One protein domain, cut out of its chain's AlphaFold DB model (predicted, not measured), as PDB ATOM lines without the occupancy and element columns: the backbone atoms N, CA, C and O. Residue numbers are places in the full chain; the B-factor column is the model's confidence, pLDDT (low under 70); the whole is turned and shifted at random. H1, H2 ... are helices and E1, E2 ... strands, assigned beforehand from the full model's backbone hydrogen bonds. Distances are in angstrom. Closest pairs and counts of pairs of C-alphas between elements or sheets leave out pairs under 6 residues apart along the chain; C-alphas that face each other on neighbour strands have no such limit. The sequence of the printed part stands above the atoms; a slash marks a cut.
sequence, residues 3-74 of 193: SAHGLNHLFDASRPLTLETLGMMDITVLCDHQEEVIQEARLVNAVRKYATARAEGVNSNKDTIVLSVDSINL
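AT A GLANCE: This is residues 3 to 74 of the 193 residues of an uncharacterized protein of Aegilops tauschii subsp. strangulata (UniProt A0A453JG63). This is a domain of little regular structure: a two-stranded hairpin, E1 and E2, with short helix H1 beside E1, and a long chain loop that reaches away to helix H2 at the far end and returns. The 72 printed residues run H1, H2, E1, E2, a mixed class with 25 residues in named elements; the sheet is antiparallel. The whole is loose, with a radius of gyration of the C-alphas of 15.1 A and spans of 48 by 24 by 19 A.

HOW THE PARTS SIT: E1, residues 54 to 59, and E2, residues 64 to 68, form an antiparallel hairpin at 160 degrees, with N 66 and O 57 2.8 A apart, within hydrogen-bond range. The closest C-alphas of H1, residues 19 to 23, and E1 are those of Leu 22 and Ala 55, 6.3 A. H2, residues 32 to 40, is apart from H1 and E2. Residues 28 to 29 pair antiparallel with residues 51 to 52. In H1 and H2 every O i to N i+4 pair is within hydrogen-bond range.

IN THESE COORDINATES: E1 spans 15.0 A from C-alpha 54 at (-38.857, -44.205, 39.708), E2 13.5 A, H2 12.4 A to C-alpha 40 at (-37.523, -70.842, 26.268), and H1 5.9 A.

THE WHOLE: The C-alphas farthest apart, of Ser 14 and Ala 41, are 48.0 A apart. The link from H2 to E1 is long. The printed part has no cut, and no printed residue has pLDDT under 70.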
ATOM      1  N   SER A   3     -44.113 -44.411  26.946       92.12
ATOM      2  CA  SER A   3     -45.062 -43.386  26.513       92.12
ATOM      3  C   SER A   3     -45.886 -42.817  27.673       92.12
ATOM      4  O   SER A   3     -46.307 -43.565  28.556       92.12
ATOM      5  N   ALA A   4     -46.197 -41.522  27.643       91.44
ATOM      6  CA  ALA A   4     -47.018 -40.867  28.665       91.44
ATOM      7  C   ALA A   4     -48.532 -41.101  28.493       91.44
ATOM      8  O   ALA A   4     -49.277 -41.037  29.468       91.44
ATOM      9  N   HIS A   5     -49.003 -41.399  27.284       88.94
ATOM     10  CA  HIS A   5     -50.420 -41.383  26.934       88.94
ATOM     11  C   HIS A   5     -51.219 -42.503  27.607       88.94
ATOM     12  O   HIS A   5     -52.442 -42.413  27.712       88.94
ATOM     13  N   GLY A   6     -50.549 -43.542  28.122       85.50
ATOM     14  CA  GLY A   6     -51.182 -44.525  29.008       85.50
ATOM     15  C   GLY A   6     -51.816 -43.870  30.245       85.50
ATOM     16  O   GLY A   6     -52.758 -44.399  30.829       85.50
ATOM     17  N   LEU A   7     -51.360 -42.666  30.596       89.44
ATOM     18  CA  LEU A   7     -51.842 -41.847  31.701       89.44
ATOM     19  C   LEU A   7     -52.705 -40.664  31.236       89.44
ATOM     20  O   LEU A   7     -52.903 -39.727  32.002       89.44
ATOM     21  N   ASN A   8     -53.256 -40.686  30.015       87.56
ATOM     22  CA  ASN A   8     -54.091 -39.606  29.455       87.56
ATOM     23  C   ASN A   8     -55.275 -39.182  30.348       87.56
ATOM     24  O   ASN A   8     -55.804 -38.090  30.204       87.56
ATOM     25  N   HIS A   9     -55.719 -40.029  31.275       88.25
ATOM     26  CA  HIS A   9     -56.773 -39.685  32.233       88.25
ATOM     27  C   HIS A   9     -56.296 -38.746  33.360       88.25
ATOM     28  O   HIS A   9     -57.117 -38.238  34.122       88.25
ATOM     29  N   LEU A  10     -54.984 -38.510  33.472       90.69
ATOM     30  CA  LEU A  10     -54.348 -37.717  34.527       90.69
ATOM     31  C   LEU A  10     -53.810 -36.369  34.046       90.69
ATOM     32  O   LEU A  10     -53.422 -35.554  34.879       90.69
ATOM     33  N   PHE A  11     -53.771 -36.123  32.734       92.12
ATOM     34  CA  PHE A  11     -53.204 -34.897  32.184       92.12
ATOM     35  C   PHE A  11     -53.903 -34.442  30.907       92.12
ATOM     36  O   PHE A  11     -54.554 -35.212  30.206       92.12
ATOM     37  N   ASP A  12     -53.723 -33.166  30.601       92.25
ATOM     38  CA  ASP A  12     -54.167 -32.519  29.373       92.25
ATOM     39  C   ASP A  12     -53.197 -31.372  29.027       92.25
ATOM     40  O   ASP A  12     -52.220 -31.128  29.739       92.25
ATOM     41  N   ALA A  13     -53.445 -30.655  27.932       89.44
ATOM     42  CA  ALA A  13     -52.595 -29.549  27.489       89.44
ATOM     43  C   ALA A  13     -52.466 -28.416  28.527       89.44
ATOM     44  O   ALA A  13     -51.458 -27.712  28.548       89.44
ATOM     45  N   SER A  14     -53.486 -28.215  29.368       91.06
ATOM     46  CA  SER A  14     -53.505 -27.196  30.423       91.06
ATOM     47  C   SER A  14     -52.918 -27.688  31.747       91.06
ATOM     48  O   SER A  14     -52.492 -26.877  32.569       91.06
ATOM     49  N   ARG A  15     -52.874 -29.008  31.951       92.75
ATOM     50  CA  ARG A  15     -52.358 -29.670  33.152       92.75
ATOM     51  C   ARG A  15     -51.457 -30.840  32.746       92.75
ATOM     52  O   ARG A  15     -51.925 -31.977  32.753       92.75
ATOM     53  N   PRO A  16     -50.196 -30.584  32.348       92.75
ATOM     54  CA  PRO A  16     -49.264 -31.641  31.961       92.75
ATOM     55  C   PRO A  16     -48.870 -32.515  33.161       92.75
ATOM     56  O   PRO A  16     -48.972 -32.091  34.313       92.75
ATOM     57  N   LEU A  17     -48.377 -33.728  32.887       94.00
ATOM     58  CA  LEU A  17     -47.825 -34.593  33.931       94.00
ATOM     59  C   LEU A  17     -46.593 -33.947  34.560       94.00
ATOM     60  O   LEU A  17     -45.765 -33.338  33.881       94.00
ATOM     61  N   THR A  18     -46.450 -34.163  35.861       94.69
ATOM     62  CA  THR A  18     -45.282 -33.747  36.636       94.69
ATOM     63  C   THR A  18     -44.626 -34.964  37.281       94.69
ATOM     64  O   THR A  18     -45.259 -36.011  37.443       94.69
ATOM     65  N   LEU A  19     -43.361 -34.828  37.686       95.00
ATOM     66  CA  LEU A  19     -42.687 -35.870  38.467       95.00
ATOM     67  C   LEU A  19     -43.370 -36.116  39.816       95.00
ATOM     68  O   LEU A  19     -43.384 -37.247  40.278       95.00
ATOM     69  N   GLU A  20     -43.988 -35.094  40.412       94.62
ATOM     70  CA  GLU A  20     -44.795 -35.247  41.627       94.62
ATOM     71  C   GLU A  20     -46.004 -36.156  41.371       94.62
ATOM     72  O   GLU A  20     -46.239 -37.100  42.121       94.62
ATOM     73  N   THR A  21     -46.722 -35.942  40.261       93.12
ATOM     74  CA  THR A  21     -47.841 -36.806  39.859       93.12
ATOM     75  C   THR A  21     -47.403 -38.254  39.667       93.12
ATOM     76  O   THR A  21     -48.072 -39.165  40.145       93.12
ATOM     77  N   LEU A  22     -46.273 -38.466  38.990       94.56
ATOM     78  CA  LEU A  22     -45.725 -39.803  38.758       94.56
ATOM     79  C   LEU A  22     -45.172 -40.442  40.040       94.56
ATOM     80  O   LEU A  22     -45.251 -41.654  40.192       94.56
ATOM     81  N   GLY A  23     -44.660 -39.642  40.976       92.81
ATOM     82  CA  GLY A  23     -44.158 -40.101  42.273       92.81
ATOM     83  C   GLY A  23     -45.244 -40.629  43.213       92.81
ATOM     84  O   GLY A  23     -44.923 -41.300  44.188       92.81
ATOM     85  N   MET A  24     -46.520 -40.364  42.918       92.25
ATOM     86  CA  MET A  24     -47.659 -40.953  43.629       92.25
ATOM     87  C   MET A  24     -48.039 -42.353  43.117       92.25
ATOM     88  O   MET A  24     -48.975 -42.952  43.645       92.25
ATOM     89  N   MET A  25     -47.373 -42.865  42.076       91.56
ATOM     90  CA  MET A  25     -47.704 -44.139  41.436       91.56
ATOM     91  C   MET A  25     -46.689 -45.230  41.763       91.56
ATOM     92  O   MET A  25     -45.481 -44.993  41.757       91.56
ATOM     93  N   ASP A  26     -47.183 -46.459  41.900       93.19
ATOM     94  CA  ASP A  26     -46.345 -47.656  41.928       93.19
ATOM     95  C   ASP A  26     -45.980 -48.062  40.494       93.19
ATOM     96  O   ASP A  26     -46.683 -48.828  39.834       93.19
ATOM     97  N   ILE A  27     -44.876 -47.512  39.987       94.50
ATOM     98  CA  ILE A  27     -44.354 -47.859  38.664       94.50
ATOM     99  C   ILE A  27     -43.458 -49.087  38.797       94.50
ATOM    100  O   ILE A  27     -42.485 -49.095  39.550       94.50
ATOM    101  N   THR A  28     -43.759 -50.121  38.020       94.56
ATOM    102  CA  THR A  28     -42.995 -51.366  38.026       94.56
ATOM    103  C   THR A  28     -42.451 -51.709  36.651       94.56
ATOM    104  O   THR A  28     -43.127 -51.512  35.643       94.56
ATOM    105  N   VAL A  29     -41.252 -52.280  36.614       93.88
ATOM    106  CA  VAL A  29     -40.587 -52.746  35.395       93.88
ATOM    107  C   VAL A  29     -40.249 -54.229  35.491       93.88
ATOM    108  O   VAL A  29     -40.084 -54.787  36.578       93.88
ATOM    109  N   LEU A  30     -40.153 -54.860  34.327       92.31
ATOM    110  CA  LEU A  30     -39.795 -56.261  34.158       92.31
ATOM    111  C   LEU A  30     -38.418 -56.350  33.492       92.31
ATOM    112  O   LEU A  30     -38.114 -55.568  32.594       92.31
ATOM    113  N   CYS A  31     -37.595 -57.303  33.922       92.88
ATOM    114  CA  CYS A  31     -36.337 -57.621  33.250       92.88
ATOM    115  C   CYS A  31     -36.610 -58.529  32.037       92.88
ATOM    116  O   CYS A  31     -37.269 -59.554  32.193       92.88
ATOM    117  N   ASP A  32     -36.085 -58.192  30.853       91.62
ATOM    118  CA  ASP A  32     -36.308 -58.980  29.625       91.62
ATOM    119  C   ASP A  32     -35.703 -60.392  29.701       91.62
ATOM    120  O   ASP A  32     -36.316 -61.348  29.238       91.62
ATOM    121  N   HIS A  33     -34.584 -60.575  30.412       92.00
ATOM    122  CA  HIS A  33     -34.009 -61.906  30.659       92.00
ATOM    123  C   HIS A  33     -35.001 -62.857  31.351       92.00
ATOM    124  O   HIS A  33     -34.948 -64.072  31.176       92.00
ATOM    125  N   GLN A  34     -35.938 -62.315  32.137       90.81
ATOM    126  CA  GLN A  34     -37.013 -63.102  32.730       90.81
ATOM    127  C   GLN A  34     -37.957 -63.659  31.657       90.81
ATOM    128  O   GLN A  34     -38.372 -64.813  31.727       90.81
ATOM    129  N   GLU A  35     -38.280 -62.842  30.657       89.06
ATOM    130  CA  GLU A  35     -39.171 -63.206  29.558       89.06
ATOM    131  C   GLU A  35     -38.518 -64.202  28.612       89.06
ATOM    132  O   GLU A  35     -39.195 -65.113  28.141       89.06
ATOM    133  N   GLU A  36     -37.210 -64.091  28.390       89.50
ATOM    134  CA  GLU A  36     -36.434 -65.092  27.654       89.50
ATOM    135  C   GLU A  36     -36.551 -66.467  28.307       89.50
ATOM    136  O   GLU A  36     -36.966 -67.421  27.648       89.50
ATOM    137  N   VAL A  37     -36.321 -66.555  29.621       89.69
ATOM    138  CA  VAL A  37     -36.463 -67.814  30.370       89.69
ATOM    139  C   VAL A  37     -37.888 -68.367  30.274       89.69
ATOM    140  O   VAL A  37     -38.074 -69.560  30.026       89.69
ATOM    141  N   ILE A  38     -38.910 -67.519  30.440       88.75
ATOM    142  CA  ILE A  38     -40.322 -67.922  30.339       88.75
ATOM    143  C   ILE A  38     -40.638 -68.483  28.944       88.75
ATOM    144  O   ILE A  38     -41.327 -69.504  28.832       88.75
ATOM    145  N   GLN A  39     -40.139 -67.833  27.888       88.00
ATOM    146  CA  GLN A  39     -40.348 -68.243  26.500       88.00
ATOM    147  C   GLN A  39     -39.624 -69.548  26.167       88.00
ATOM    148  O   GLN A  39     -40.242 -70.463  25.616       88.00
ATOM    149  N   GLU A  40     -38.346 -69.658  26.524       89.06
ATOM    150  CA  GLU A  40     -37.523 -70.842  26.268       89.06
ATOM    151  C   GLU A  40     -38.075 -72.078  26.984       89.06
ATOM    152  O   GLU A  40     -38.219 -73.143  26.378       89.06
ATOM    153  N   ALA A  41     -38.471 -71.923  28.250       88.81
ATOM    154  CA  ALA A  41     -39.052 -72.997  29.050       88.81
ATOM    155  C   ALA A  41     -40.552 -73.237  28.774       88.81
ATOM    156  O   ALA A  41     -41.131 -74.177  29.323       88.81
ATOM    157  N   ARG A  42     -41.188 -72.425  27.912       87.94
ATOM    158  CA  ARG A  42     -42.612 -72.514  27.526       87.94
ATOM    159  C   ARG A  42     -43.565 -72.542  28.726       87.94
ATOM    160  O   ARG A  42     -44.485 -73.361  28.798       87.94
ATOM    161  N   LEU A  43     -43.344 -71.648  29.684       85.19
ATOM    162  CA  LEU A  43     -44.083 -71.626  30.946       85.19
ATOM    163  C   LEU A  43     -45.442 -70.932  30.778       85.19
ATOM    164  O   LEU A  43     -45.542 -69.711  30.759       85.19
ATOM    165  N   VAL A  44     -46.507 -71.734  30.686       75.94
ATOM    166  CA  VAL A  44     -47.876 -71.278  30.364       75.94
ATOM    167  C   VAL A  44     -48.521 -70.439  31.484       75.94
ATOM    168  O   VAL A  44     -49.421 -69.656  31.210       75.94
ATOM    169  N   ASN A  45     -48.035 -70.552  32.727       81.31
ATOM    170  CA  ASN A  45     -48.538 -69.822  33.902       81.31
ATOM    171  C   ASN A  45     -47.401 -69.143  34.681       81.31
ATOM    172  O   ASN A  45     -47.376 -69.167  35.913       81.31
ATOM    173  N   ALA A  46     -46.411 -68.612  33.966       84.75
ATOM    174  CA  ALA A  46     -45.305 -67.914  34.597       84.75
ATOM    175  C   ALA A  46     -45.799 -66.696  35.389       84.75
ATOM    176  O   ALA A  46     -46.509 -65.838  34.861       84.75
ATOM    177  N   VAL A  47     -45.393 -66.611  36.657       88.31
ATOM    178  CA  VAL A  47     -45.642 -65.433  37.489       88.31
ATOM    179  C   VAL A  47     -44.468 -64.485  37.313       88.31
ATOM    180  O   VAL A  47     -43.351 -64.782  37.737       88.31
ATOM    181  N   ARG A  48     -44.733 -63.349  36.669       90.06
ATOM    182  CA  ARG A  48     -43.728 -62.313  36.450       90.06
ATOM    183  C   ARG A  48     -43.341 -61.644  37.759       90.06
ATOM    184  O   ARG A  48     -44.199 -61.316  38.578       90.06
ATOM    185  N   LYS A  49     -42.046 -61.404  37.927       91.88
ATOM    186  CA  LYS A  49     -41.469 -60.700  39.069       91.88
ATOM    187  C   LYS A  49     -41.036 -59.315  38.633       91.88
ATOM    188  O   LYS A  49     -40.266 -59.174  37.684       91.88
ATOM    189  N   TYR A  50     -41.512 -58.310  39.347       93.06
ATOM    190  CA  TYR A  50     -41.323 -56.917  38.980       93.06
ATOM    191  C   TYR A  50     -40.372 -56.204  39.940       93.06
ATOM    192  O   TYR A  50     -40.297 -56.535  41.124       93.06
ATOM    193  N   ALA A  51     -39.665 -55.209  39.416       94.31
ATOM    194  CA  ALA A  51     -38.878 -54.259  40.189       94.31
ATOM    195  C   ALA A  51     -39.593 -52.908  40.220       94.31
ATOM    196  O   ALA A  51     -40.174 -52.493  39.216       94.31
ATOM    197  N   THR A  52     -39.534 -52.203  41.345       95.19
ATOM    198  CA  THR A  52     -40.041 -50.830  41.430       95.19
ATOM    199  C   THR A  52     -39.099 -49.887  40.688       95.19
ATOM    200  O   THR A  52     -37.886 -49.920  40.899       95.19
ATOM    201  N   ALA A  53     -39.665 -49.043  39.834       96.56
ATOM    202  CA  ALA A  53     -38.964 -47.993  39.115       96.56
ATOM    203  C   ALA A  53     -39.415 -46.613  39.604       96.56
ATOM    204  O   ALA A  53     -40.526 -46.443  40.104       96.56
ATOM    205  N   ARG A  54     -38.555 -45.611  39.427       95.38
ATOM    206  CA  ARG A  54     -38.857 -44.205  39.708       95.38
ATOM    207  C   ARG A  54     -38.937 -43.426  38.404       95.38
ATOM    208  O   ARG A  54     -38.156 -43.667  37.490       95.38
ATOM    209  N   ALA A  55     -39.856 -42.471  38.314       95.56
ATOM    210  CA  ALA A  55     -39.850 -41.508  37.220       95.56
ATOM    211  C   ALA A  55     -38.745 -40.460  37.432       95.56
ATOM    212  O   ALA A  55     -38.725 -39.784  38.456       95.56
ATOM    213  N   GLU A  56     -37.850 -40.316  36.457       94.75
ATOM    214  CA  GLU A  56     -36.780 -39.299  36.452       94.75
ATOM    215  C   GLU A  56     -37.100 -38.125  35.524       94.75
ATOM    216  O   GLU A  56     -36.599 -37.019  35.695       94.75
ATOM    217  N   GLY A  57     -37.942 -38.357  34.517       93.81
ATOM    218  CA  GLY A  57     -38.271 -37.353  33.518       93.81
ATOM    219  C   GLY A  57     -39.648 -37.583  32.929       93.81
ATOM    220  O   GLY A  57     -40.097 -38.718  32.780       93.81
ATOM    221  N   VAL A  58     -40.322 -36.497  32.570       94.31
ATOM    222  CA  VAL A  58     -41.570 -36.546  31.816       94.31
ATOM    223  C   VAL A  58     -41.640 -35.371  30.860       94.31
ATOM    224  O   VAL A  58     -41.289 -34.243  31.202       94.31
ATOM    225  N   ASN A  59     -42.106 -35.640  29.648       92.56
ATOM    226  CA  ASN A  59     -42.487 -34.612  28.703       92.56
ATOM    227  C   ASN A  59     -43.786 -35.027  28.009       92.56
ATOM    228  O   ASN A  59     -43.781 -35.733  26.997       92.56
ATOM    229  N   SER A  60     -44.906 -34.562  28.570       91.44
ATOM    230  CA  SER A  60     -46.254 -34.849  28.072       91.44
ATOM    231  C   SER A  60     -46.461 -34.408  26.625       91.44
ATOM    232  O   SER A  60     -47.125 -35.111  25.874       91.44
ATOM    233  N   ASN A  61     -45.852 -33.299  26.183       89.69
ATOM    234  CA  ASN A  61     -46.038 -32.823  24.807       89.69
ATOM    235  C   ASN A  61     -45.282 -33.667  23.762       89.69
ATOM    236  O   ASN A  61     -45.596 -33.590  22.572       89.69
ATOM    237  N   LYS A  62     -44.316 -34.480  24.207       91.44
ATOM    238  CA  LYS A  62     -43.603 -35.478  23.393       91.44
ATOM    239  C   LYS A  62     -44.052 -36.905  23.659       91.44
ATOM    240  O   LYS A  62     -43.452 -37.817  23.112       91.44
ATOM    241  N   ASP A  63     -45.052 -37.089  24.513       92.50
ATOM    242  CA  ASP A  63     -45.514 -38.400  24.938       92.50
ATOM    243  C   ASP A  63     -44.401 -39.300  25.519       92.50
ATOM    244  O   ASP A  63     -44.290 -40.470  25.175       92.50
ATOM    245  N   THR A  64     -43.534 -38.762  26.386       93.50
ATOM    246  CA  THR A  64     -42.384 -39.521  26.928       93.50
ATOM    247  C   THR A  64     -42.307 -39.473  28.450       93.50
ATOM    248  O   THR A  64     -42.506 -38.422  29.062       93.50
ATOM    249  N   ILE A  65     -41.968 -40.616  29.053       94.75
ATOM    250  CA  ILE A  65     -41.595 -40.774  30.465       94.75
ATOM    251  C   ILE A  65     -40.262 -41.530  30.542       94.75
ATOM    252  O   ILE A  65     -40.076 -42.586  29.923       94.75
ATOM    253  N   VAL A  66     -39.334 -41.004  31.337       94.75
ATOM    254  CA  VAL A  66     -38.057 -41.639  31.671       94.75
ATOM    255  C   VAL A  66     -38.174 -42.270  33.045       94.75
ATOM    256  O   VAL A  66     -38.569 -41.615  34.007       94.75
ATOM    257  N   LEU A  67     -37.819 -43.548  33.116       95.38
ATOM    258  CA  LEU A  67     -37.840 -44.340  34.335       95.38
ATOM    259  C   LEU A  67     -36.414 -44.765  34.678       95.38
ATOM    260  O   LEU A  67     -35.661 -45.127  33.772       95.38
ATOM    261  N   SER A  68     -36.081 -44.764  35.962       94.50
ATOM    262  CA  SER A  68     -34.875 -45.367  36.519       94.50
ATOM    263  C   SER A  68     -35.234 -46.575  37.375       94.50
ATOM    264  O   SER A  68     -36.275 -46.626  38.033       94.50
ATOM    265  N   VAL A  69     -34.354 -47.565  37.362       95.00
ATOM    266  CA  VAL A  69     -34.409 -48.732  38.234       95.00
ATOM    267  C   VAL A  69     -32.978 -49.078  38.602       95.00
ATOM    268  O   VAL A  69     -32.098 -49.075  37.742       95.00
ATOM    269  N   ASP A  70     -32.734 -49.340  39.880       91.56
ATOM    270  CA  ASP A  70     -31.444 -49.875  40.304       91.56
ATOM    271  C   ASP A  70     -31.331 -51.321  39.804       91.56
ATOM    272  O   ASP A  70     -32.248 -52.126  40.003       91.56
ATOM    273  N   SER A  71     -30.222 -51.657  39.148       89.19
ATOM    274  CA  SER A  71     -29.994 -52.999  38.612       89.19
ATOM    275  C   SER A  71     -30.032 -54.064  39.708       89.19
ATOM    276  O   SER A  71     -30.476 -55.179  39.435       89.19
ATOM    277  N   ILE A  72     -29.701 -53.716  40.963       89.75
ATOM    278  CA  ILE A  72     -29.809 -54.647  42.098       89.75
ATOM    279  C   ILE A  72     -31.256 -55.067  42.389       89.75
ATOM    280  O   ILE A  72     -31.490 -56.050  43.089       89.75
ATOM    281  N   ASN A  73     -32.239 -54.317  41.890       92.50
ATOM    282  CA  ASN A  73     -33.655 -54.592  42.114       92.50
ATOM    283  C   ASN A  73     -34.284 -55.416  40.985       92.50
ATOM    284  O   ASN A  73     -35.362 -55.979  41.193       92.50
ATOM    285  N   LEU A  74     -33.636 -55.517  39.818       93.62
ATOM    286  CA  LEU A  74     -34.132 -56.305  38.690       93.62
ATOM    287  C   LEU A  74     -34.175 -57.787  39.061       93.62
ATOM    288  O   LEU A  74     -33.190 -58.348  39.530       93.62
TER     289      LEU A  74